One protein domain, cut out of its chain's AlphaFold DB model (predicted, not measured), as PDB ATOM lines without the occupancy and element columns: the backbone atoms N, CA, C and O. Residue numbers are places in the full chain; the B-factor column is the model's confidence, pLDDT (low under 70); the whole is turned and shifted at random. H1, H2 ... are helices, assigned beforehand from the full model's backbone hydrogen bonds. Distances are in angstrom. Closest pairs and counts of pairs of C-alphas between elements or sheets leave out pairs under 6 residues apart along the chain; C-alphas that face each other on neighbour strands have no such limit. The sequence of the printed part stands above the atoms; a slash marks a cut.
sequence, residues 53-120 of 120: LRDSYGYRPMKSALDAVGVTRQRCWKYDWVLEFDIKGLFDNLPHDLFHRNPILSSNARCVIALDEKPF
ATOM      1  N   LEU A  53     406.628 240.851 349.694       88.00
ATOM      2  CA  LEU A  53     407.499 241.331 350.760       88.00
ATOM      3  C   LEU A  53     407.982 240.175 351.649       88.00
ATOM      4  O   LEU A  53     407.278 239.189 351.893       88.00
ATOM      5  N   ARG A  54     409.192 240.332 352.195       88.75
ATOM      6  CA  ARG A  54     409.789 239.370 353.134       88.75
ATOM      7  C   ARG A  54     408.910 239.133 354.368       88.75
ATOM      8  O   ARG A  54     408.841 237.999 354.836       88.75
ATOM      9  N   ASP A  55     408.222 240.177 354.826       89.81
ATOM     10  CA  ASP A  55     407.323 240.161 355.987       89.81
ATOM     11  C   ASP A  55     405.852 239.878 355.631       89.81
ATOM     12  O   ASP A  55     404.959 240.101 356.443       89.81
ATOM     13  N   SER A  56     405.574 239.390 354.422       90.25
ATOM     14  CA  SER A  56     404.254 238.862 354.075       90.25
ATOM     15  C   SER A  56     404.215 237.365 354.384       90.25
ATOM     16  O   SER A  56     405.021 236.606 353.841       90.25
ATOM     17  N   TYR A  57     403.302 236.933 355.258       90.44
ATOM     18  CA  TYR A  57     403.242 235.544 355.741       90.44
ATOM     19  C   TYR A  57     401.983 234.785 355.306       90.44
ATOM     20  O   TYR A  57     402.027 233.566 355.179       90.44
ATOM     21  N   GLY A  58     400.861 235.465 355.072       89.56
ATOM     22  CA  GLY A  58     399.586 234.786 354.827       89.56
ATOM     23  C   GLY A  58     399.417 234.314 353.406       89.56
ATOM     24  O   GLY A  58     399.946 234.914 352.477       89.56
ATOM     25  N   TYR A  59     398.637 233.243 353.263       88.19
ATOM     26  CA  TYR A  59     398.304 232.628 351.978       88.19
ATOM     27  C   TYR A  59     399.530 232.249 351.132       88.19
ATOM     28  O   TYR A  59     399.413 232.092 349.919       88.19
ATOM     29  N   ARG A  60     400.701 232.079 351.765       89.56
ATOM     30  CA  ARG A  60     401.958 231.725 351.104       89.56
ATOM     31  C   ARG A  60     402.386 230.302 351.462       89.56
ATOM     32  O   ARG A  60     402.275 229.907 352.624       89.56
ATOM     33  N   PRO A  61     402.932 229.543 350.500       88.88
ATOM     34  CA  PRO A  61     403.526 228.251 350.794       88.88
ATOM     35  C   PRO A  61     404.750 228.444 351.695       88.88
ATOM     36  O   PRO A  61     405.485 229.424 351.562       88.88
ATOM     37  N   MET A  62     404.974 227.501 352.615       90.00
ATOM     38  CA  MET A  62     406.125 227.501 353.534       90.00
ATOM     39  C   MET A  62     406.227 228.737 354.453       90.00
ATOM     40  O   MET A  62     407.309 229.060 354.942       90.00
ATOM     41  N   LYS A  63     405.112 229.435 354.694       91.12
ATOM     42  CA  LYS A  63     404.997 230.523 355.672       91.12
ATOM     43  C   LYS A  63     403.835 230.243 356.613       91.12
ATOM     44  O   LYS A  63     402.796 229.743 356.192       91.12
ATOM     45  N   SER A  64     404.013 230.572 357.885       91.06
ATOM     46  CA  SER A  64     403.012 230.348 358.926       91.06
ATOM     47  C   SER A  64     402.769 231.594 359.775       91.06
ATOM     48  O   SER A  64     403.593 232.509 359.835       91.06
ATOM     49  N   ALA A  65     401.638 231.609 360.488       90.31
ATOM     50  CA  ALA A  65     401.362 232.626 361.501       90.31
ATOM     51  C   ALA A  65     402.420 232.620 362.621       90.31
ATOM     52  O   ALA A  65     402.785 233.674 363.136       90.31
ATOM     53  N   LEU A  66     402.977 231.449 362.956       93.38
ATOM     54  CA  LEU A  66     404.041 231.329 363.955       93.38
ATOM     55  C   LEU A  66     405.337 232.016 363.507       93.38
ATOM     56  O   LEU A  66     405.996 232.647 364.330       93.38
ATOM     57  N   ASP A  67     405.674 231.958 362.215       92.69
ATOM     58  CA  ASP A  67     406.826 232.689 361.672       92.69
ATOM     59  C   ASP A  67     406.639 234.204 361.829       92.69
ATOM     60  O   ASP A  67     407.569 234.909 362.230       92.69
ATOM     61  N   ALA A  68     405.423 234.698 361.565       91.81
ATOM     62  CA  ALA A  68     405.073 236.104 361.748       91.81
ATOM     63  C   ALA A  68     405.214 236.519 363.221       91.81
ATOM     64  O   ALA A  68     405.899 237.497 363.522       91.81
ATOM     65  N   VAL A  69     404.652 235.734 364.148       93.06
ATOM     66  CA  VAL A  69     404.771 235.965 365.600       93.06
ATOM     67  C   VAL A  69     406.232 235.943 366.051       93.06
ATOM     68  O   VAL A  69     406.640 236.786 366.850       93.06
ATOM     69  N   GLY A  70     407.047 235.024 365.526       93.69
ATOM     70  CA  GLY A  70     408.472 234.936 365.837       93.69
ATOM     71  C   GLY A  70     409.235 236.211 365.472       93.69
ATOM     72  O   GLY A  70     410.007 236.725 366.285       93.69
ATOM     73  N   VAL A  71     408.983 236.762 364.280       93.81
ATOM     74  CA  VAL A  71     409.588 238.029 363.841       93.81
ATOM     75  C   VAL A  71     409.050 239.216 364.638       93.81
ATOM     76  O   VAL A  71     409.836 240.069 365.058       93.81
ATOM     77  N   THR A  72     407.745 239.264 364.908       92.31
ATOM     78  CA  THR A  72     407.132 240.307 365.743       92.31
ATOM     79  C   THR A  72     407.747 240.324 367.140       92.31
ATOM     80  O   THR A  72     408.189 241.375 367.595       92.31
ATOM     81  N   ARG A  73     407.909 239.160 367.784       92.88
ATOM     82  CA  ARG A  73     408.535 239.038 369.111       92.88
ATOM     83  C   ARG A  73     409.941 239.637 369.153       92.88
ATOM     84  O   ARG A  73     410.271 240.344 370.099       92.88
ATOM     85  N   GLN A  74     410.761 239.383 368.133       94.06
ATOM     86  CA  GLN A  74     412.108 239.958 368.048       94.06
ATOM     87  C   GLN A  74     412.086 241.489 367.902       94.06
ATOM     88  O   GLN A  74     413.008 242.163 368.363       94.06
ATOM     89  N   ARG A  75     411.057 242.049 367.253       93.19
ATOM     90  CA  ARG A  75     410.888 243.500 367.070       93.19
ATOM     91  C   ARG A  75     410.379 244.190 368.327       93.19
ATOM     92  O   ARG A  75     410.823 245.301 368.591       93.19
ATOM     93  N   CYS A  76     409.556 243.520 369.130       92.50
ATOM     94  CA  CYS A  76     409.110 244.035 370.426       92.50
ATOM     95  C   CYS A  76     410.266 244.266 371.417       92.50
ATOM     96  O   CYS A  76     410.101 244.997 372.380       92.50
ATOM     97  N   TRP A  77     411.447 243.675 371.199       94.19
ATOM     98  CA  TRP A  77     412.648 243.992 371.987       94.19
ATOM     99  C   TRP A  77     413.379 245.260 371.531       94.19
ATOM    100  O   TRP A  77     414.316 245.694 372.192       94.19
ATOM    101  N   LYS A  78     413.009 245.818 370.375       95.00
ATOM    102  CA  LYS A  78     413.642 247.004 369.779       95.00
ATOM    103  C   LYS A  78     412.738 248.232 369.799       95.00
ATOM    104  O   LYS A  78     413.244 249.341 369.673       95.00
ATOM    105  N   TYR A  79     411.429 248.023 369.898       93.38
ATOM    106  CA  TYR A  79     410.415 249.066 369.849       93.38
ATOM    107  C   TYR A  79     409.379 248.825 370.942       93.38
ATOM    108  O   TYR A  79     408.878 247.709 371.076       93.38
ATOM    109  N   ASP A  80     409.021 249.887 371.659       92.81
ATOM    110  CA  ASP A  80     408.071 249.836 372.780       92.81
ATOM    111  C   ASP A  80     406.601 249.983 372.348       92.81
ATOM    112  O   ASP A  80     405.697 249.995 373.180       92.81
ATOM    113  N   TRP A  81     406.345 250.124 371.047       91.31
ATOM    114  CA  TRP A  81     405.013 250.353 370.495       91.31
ATOM    115  C   TRP A  81     404.750 249.479 369.267       91.31
ATOM    116  O   TRP A  81     405.664 249.107 368.528       91.31
ATOM    117  N   VAL A  82     403.472 249.170 369.045       87.25
ATOM    118  CA  VAL A  82     402.967 248.424 367.887       87.25
ATOM    119  C   VAL A  82     401.772 249.178 367.316       87.25
ATOM    120  O   VAL A  82     400.944 249.689 368.067       87.25
ATOM    121  N   LEU A  83     401.690 249.246 365.988       88.25
ATOM    122  CA  LEU A  83     400.509 249.735 365.286       88.25
ATOM    123  C   LEU A  83     399.729 248.539 364.744       88.25
ATOM    124  O   LEU A  83     400.202 247.843 363.846       88.25
ATOM    125  N   GLU A  84     398.542 248.321 365.295       87.38
ATOM    126  CA  GLU A  84     397.593 247.326 364.806       87.38
ATOM    127  C   GLU A  84     396.654 247.978 363.788       87.38
ATOM    128  O   GLU A  84     396.085 249.041 364.043       87.38
ATOM    129  N   PHE A  85     396.511 247.363 362.617       87.44
ATOM    130  CA  PHE A  85     395.589 247.820 361.586       87.44
ATOM    131  C   PHE A  85     395.020 246.638 360.806       87.44
ATOM    132  O   PHE A  85     395.710 245.647 360.571       87.44
ATOM    133  N   ASP A  86     393.772 246.788 360.370       84.56
ATOM    134  CA  ASP A  86     393.055 245.831 359.532       84.56
ATOM    135  C   ASP A  86     392.332 246.565 358.392       84.56
ATOM    136  O   ASP A  86     391.916 247.720 358.533       84.56
ATOM    137  N   ILE A  87     392.188 245.900 357.244       84.56
ATOM    138  CA  ILE A  87     391.508 246.455 356.072       84.56
ATOM    139  C   ILE A  87     390.065 245.961 356.055       84.56
ATOM    140  O   ILE A  87     389.762 244.817 355.709       84.56
ATOM    141  N   LYS A  88     389.139 246.876 356.346       80.56
ATOM    142  CA  LYS A  88     387.707 246.578 356.350       80.56
ATOM    143  C   LYS A  88     387.233 246.103 354.972       80.56
ATOM    144  O   LYS A  88     387.204 246.869 354.015       80.56
ATOM    145  N   GLY A  89     386.777 244.852 354.904       78.94
ATOM    146  CA  GLY A  89     386.139 244.299 353.707       78.94
ATOM    147  C   GLY A  89     387.072 244.234 352.496       78.94
ATOM    148  O   GLY A  89     386.640 244.563 351.396       78.94
ATOM    149  N   LEU A  90     388.337 243.840 352.694       82.56
ATOM    150  CA  LEU A  90     389.352 243.758 351.633       82.56
ATOM    151  C   LEU A  90     388.852 243.044 350.364       82.56
ATOM    152  O   LEU A  90     389.002 243.569 349.266       82.56
ATOM    153  N   PHE A  91     388.251 241.861 350.515       80.12
ATOM    154  CA  PHE A  91     387.790 241.051 349.381       80.12
ATOM    155  C   PHE A  91     386.503 241.575 348.737       80.12
ATOM    156  O   PHE A  91     386.296 241.356 347.548       80.12
ATOM    157  N   ASP A  92     385.663 242.275 349.502       81.12
ATOM    158  CA  ASP A  92     384.391 242.817 349.012       81.12
ATOM    159  C   ASP A  92     384.594 244.129 348.236       81.12
ATOM    160  O   ASP A  92     383.813 244.457 347.350       81.12
ATOM    161  N   ASN A  93     385.653 244.880 348.565       81.56
ATOM    162  CA  ASN A  93     385.924 246.216 348.028       81.56
ATOM    163  C   ASN A  93     387.150 246.262 347.102       81.56
ATOM    164  O   ASN A  93     387.711 247.337 346.888       81.56
ATOM    165  N   LEU A  94     387.602 245.121 346.570       79.88
ATOM    166  CA  LEU A  94     388.759 245.095 345.680       79.88
ATOM    167  C   LEU A  94     388.384 245.698 344.307       79.88
ATOM    168  O   LEU A  94     387.530 245.145 343.612       79.88
ATOM    169  N   PRO A  95     389.015 246.806 343.875       80.81
ATOM    170  CA  PRO A  95     388.709 247.434 342.591       80.81
ATOM    171  C   PRO A  95     389.110 246.520 341.421       80.81
ATOM    172  O   PRO A  95     390.292 246.254 341.179       80.81
ATOM    173  N   HIS A  96     388.109 246.021 340.690       78.81
ATOM    174  CA  HIS A  96     388.295 245.068 339.590       78.81
ATOM    175  C   HIS A  96     389.145 245.626 338.442       78.81
ATOM    176  O   HIS A  96     389.882 244.888 337.795       78.81
ATOM    177  N   ASP A  97     389.061 246.927 338.183       81.62
ATOM    178  CA  ASP A  97     389.856 247.607 337.165       81.62
ATOM    179  C   ASP A  97     391.351 247.567 337.495       81.62
ATOM    180  O   ASP A  97     392.150 247.266 336.610       81.62
ATOM    181  N   LEU A  98     391.737 247.791 338.755       76.44
ATOM    182  CA  LEU A  98     393.131 247.672 339.190       76.44
ATOM    183  C   LEU A  98     393.613 246.221 339.141       76.44
ATOM    184  O   LEU A  98     394.748 245.973 338.734       76.44
ATOM    185  N   PHE A  99     392.749 245.269 339.503       71.62
ATOM    186  CA  PHE A  99     393.078 243.846 339.439       71.62
ATOM    187  C   PHE A  99     393.325 243.377 337.996       71.62
ATOM    188  O   PHE A  99     394.289 242.665 337.737       71.62
ATOM    189  N   HIS A 100     392.504 243.818 337.038       71.19
ATOM    190  CA  HIS A 100     392.666 243.456 335.626       71.19
ATOM    191  C   HIS A 100     393.790 244.227 334.917       71.19
ATOM    192  O   HIS A 100     394.383 243.712 333.971       71.19
ATOM    193  N   ARG A 101     394.082 245.467 335.337       64.38
ATOM    194  CA  ARG A 101     395.104 246.325 334.706       64.38
ATOM    195  C   ARG A 101     396.524 246.019 335.131       64.38
ATOM    196  O   ARG A 101     397.434 246.477 334.450       64.38
ATOM    197  N   ASN A 102     396.724 245.336 336.254       60.28
ATOM    198  CA  ASN A 102     398.056 245.051 336.757       60.28
ATOM    199  C   ASN A 102     398.486 243.664 336.265       60.28
ATOM    200  O   ASN A 102     398.196 242.670 336.935       60.28
ATOM    201  N   PRO A 103     399.157 243.543 335.098       53.75
ATOM    202  CA  PRO A 103     399.868 242.317 334.825       53.75
ATOM    203  C   PRO A 103     400.893 242.193 335.947       53.75
ATOM    204  O   PRO A 103     401.748 243.060 336.127       53.75
ATOM    205  N   ILE A 104     400.811 241.090 336.682       53.34
ATOM    206  CA  ILE A 104     401.782 240.645 337.693       53.34
ATOM    207  C   ILE A 104     403.242 240.758 337.171       53.34
ATOM    208  O   ILE A 104     404.188 240.817 337.945       53.34
ATOM    209  N   LEU A 105     403.410 240.879 335.851       45.09
ATOM    210  CA  LEU A 105     404.635 241.062 335.082       45.09
ATOM    211  C   LEU A 105     405.169 242.509 334.972       45.09
ATOM    212  O   LEU A 105     406.174 242.713 334.291       45.09
ATOM    213  N   SER A 106     404.558 243.531 335.587       48.47
ATOM    214  CA  SER A 106     405.208 244.852 335.653       48.47
ATOM    215  C   SER A 106     406.325 244.827 336.706       48.47
ATOM    216  O   SER A 106     406.092 244.572 337.887       48.47
ATOM    217  N   SER A 107     407.565 245.067 336.274       47.84
ATOM    218  CA  SER A 107     408.820 244.770 336.991       47.84
ATOM    219  C   SER A 107     409.034 245.455 338.355       47.84
ATOM    220  O   SER A 107     410.082 245.266 338.961       47.84
ATOM    221  N   ASN A 108     408.073 246.243 338.846       51.03
ATOM    222  CA  ASN A 108     408.170 247.009 340.092       51.03
ATOM    223  C   ASN A 108     407.002 246.786 341.071       51.03
ATOM    224  O   ASN A 108     406.961 247.436 342.119       51.03
ATOM    225  N   ALA A 109     406.054 245.888 340.782       53.06
ATOM    226  CA  ALA A 109     404.939 245.630 341.689       53.06
ATOM    227  C   ALA A 109     405.386 244.765 342.884       53.06
ATOM    228  O   ALA A 109     405.649 243.574 342.747       53.06
ATOM    229  N   ARG A 110     405.455 245.357 344.083       54.84
ATOM    230  CA  ARG A 110     405.605 244.600 345.337       54.84
ATOM    231  C   ARG A 110     404.224 244.207 345.841       54.84
ATOM    232  O   ARG A 110     403.401 245.077 346.117       54.84
ATOM    233  N   CYS A 111     403.969 242.908 345.964       49.53
ATOM    234  CA  CYS A 111     402.687 242.410 346.443       49.53
ATOM    235  C   CYS A 111     402.676 242.371 347.976       49.53
ATOM    236  O   CYS A 111     403.529 241.741 348.613       49.53
ATOM    237  N   VAL A 112     401.687 243.039 348.569       51.53
ATOM    238  CA  VAL A 112     401.339 242.903 349.982       51.53
ATOM    239  C   VAL A 112     399.948 242.300 350.029       51.53
ATOM    240  O   VAL A 112     398.959 243.006 349.857       51.53
ATOM    241  N   ILE A 113     399.859 240.990 350.247       46.78
ATOM    242  CA  ILE A 113     398.596 240.417 350.705       46.78
ATOM    243  C   ILE A 113     398.534 240.708 352.200       46.78
ATOM    244  O   ILE A 113     399.302 240.144 352.986       46.78
ATOM    245  N   ALA A 114     397.685 241.671 352.559       39.19
ATOM    246  CA  ALA A 114     397.344 241.948 353.941       39.19
ATOM    247  C   ALA A 114     396.651 240.714 354.529       39.19
ATOM    248  O   ALA A 114     395.796 240.094 353.892       39.19
ATOM    249  N   LEU A 115     397.085 240.338 355.727       34.97
ATOM    250  CA  LEU A 115     396.481 239.273 356.507       34.97
ATOM    251  C   LEU A 115     395.084 239.726 356.928       34.97
ATOM    252  O   LEU A 115     394.968 240.601 357.774       34.97
ATOM    253  N   ASP A 116     394.044 239.129 356.353       38.38
ATOM    254  CA  ASP A 116     392.747 239.066 357.022       38.38
ATOM    255  C   ASP A 116     392.847 237.885 357.994       38.38
ATOM    256  O   ASP A 116     392.816 236.719 357.580       38.38
ATOM    257  N   GLU A 117     393.028 238.165 359.286       38.16
ATOM    258  CA  GLU A 117     392.762 237.182 360.335       38.16
ATOM    259  C   GLU A 117     391.249 236.957 360.409       38.16
ATOM    260  O   GLU A 117     390.561 237.365 361.341       38.16
ATOM    261  N   LYS A 118     390.700 236.271 359.409       37.22
ATOM    262  CA  LYS A 118     389.376 235.676 359.520       37.22
ATOM    263  C   LYS A 118     389.553 234.224 359.928       37.22
ATOM    264  O   LYS A 118     389.657 233.374 359.035       37.22
ATOM    265  N   PRO A 119     389.587 233.920 361.243       34.47
ATOM    266  CA  PRO A 119     389.557 232.541 361.694       34.47
ATOM    267  C   PRO A 119     388.361 231.837 361.048       34.47
ATOM    268  O   PRO A 119     387.282 232.421 360.880       34.47
ATOM    269  N   PHE A 120     388.593 230.597 360.629       40.31
ATOM    270  CA  PHE A 120     387.518 229.659 360.345       40.31
ATOM    271  C   PHE A 120     386.704 229.386 361.626       40.31
ATOM    272  O   PHE A 120     387.268 229.415 362.755       40.31
TER     273      PHE A 120
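What this domain is: This is residues 53 to 120 of the 120 residues of the protein "Reverse transcriptase/maturase" of Rhizobium phaseoli (UniProt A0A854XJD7). This is a loose, open loop of chain with little regular structure: helix H1 lies toward one end of its length, the short helix H2 sticks out at the other, and a long link spans between them. Beyond H2, residues 102 to 120 fold back through the middle. The printed part has 68 residues with two named helices, H1 then H2, and no named strand; its class is all helix, though the helices hold only 18 residues. It is loose, with a radius of gyration of the C-alphas of 14.8 A and spans of 41 by 28 by 24 A.

How they stand to each other: H1, residues 65 to 76, and H2, residues 96 to 101, are apart. In both, every O i to N i+4 pair is within hydrogen-bond range. Residues 92 to 109, with H2 among them, stand free, as do residues 73 to 81, of which 73 to 76 belong to H1.

Where its parts are: H1 measures 16.4 A from C-alpha 65 at (401.362, 232.626, 361.501) to C-alpha 76. H2 measures 8.5 A and ends with C-alpha 101 at (395.104, 246.325, 334.706).

The domain as a whole: The C-alphas of Trp 77 and Asp 97 are the two farthest apart, 41.8 A. The link from H1 to H2 is long, 19 residues. The printed part has no cut. Residues 101 to 120 have pLDDT under 70.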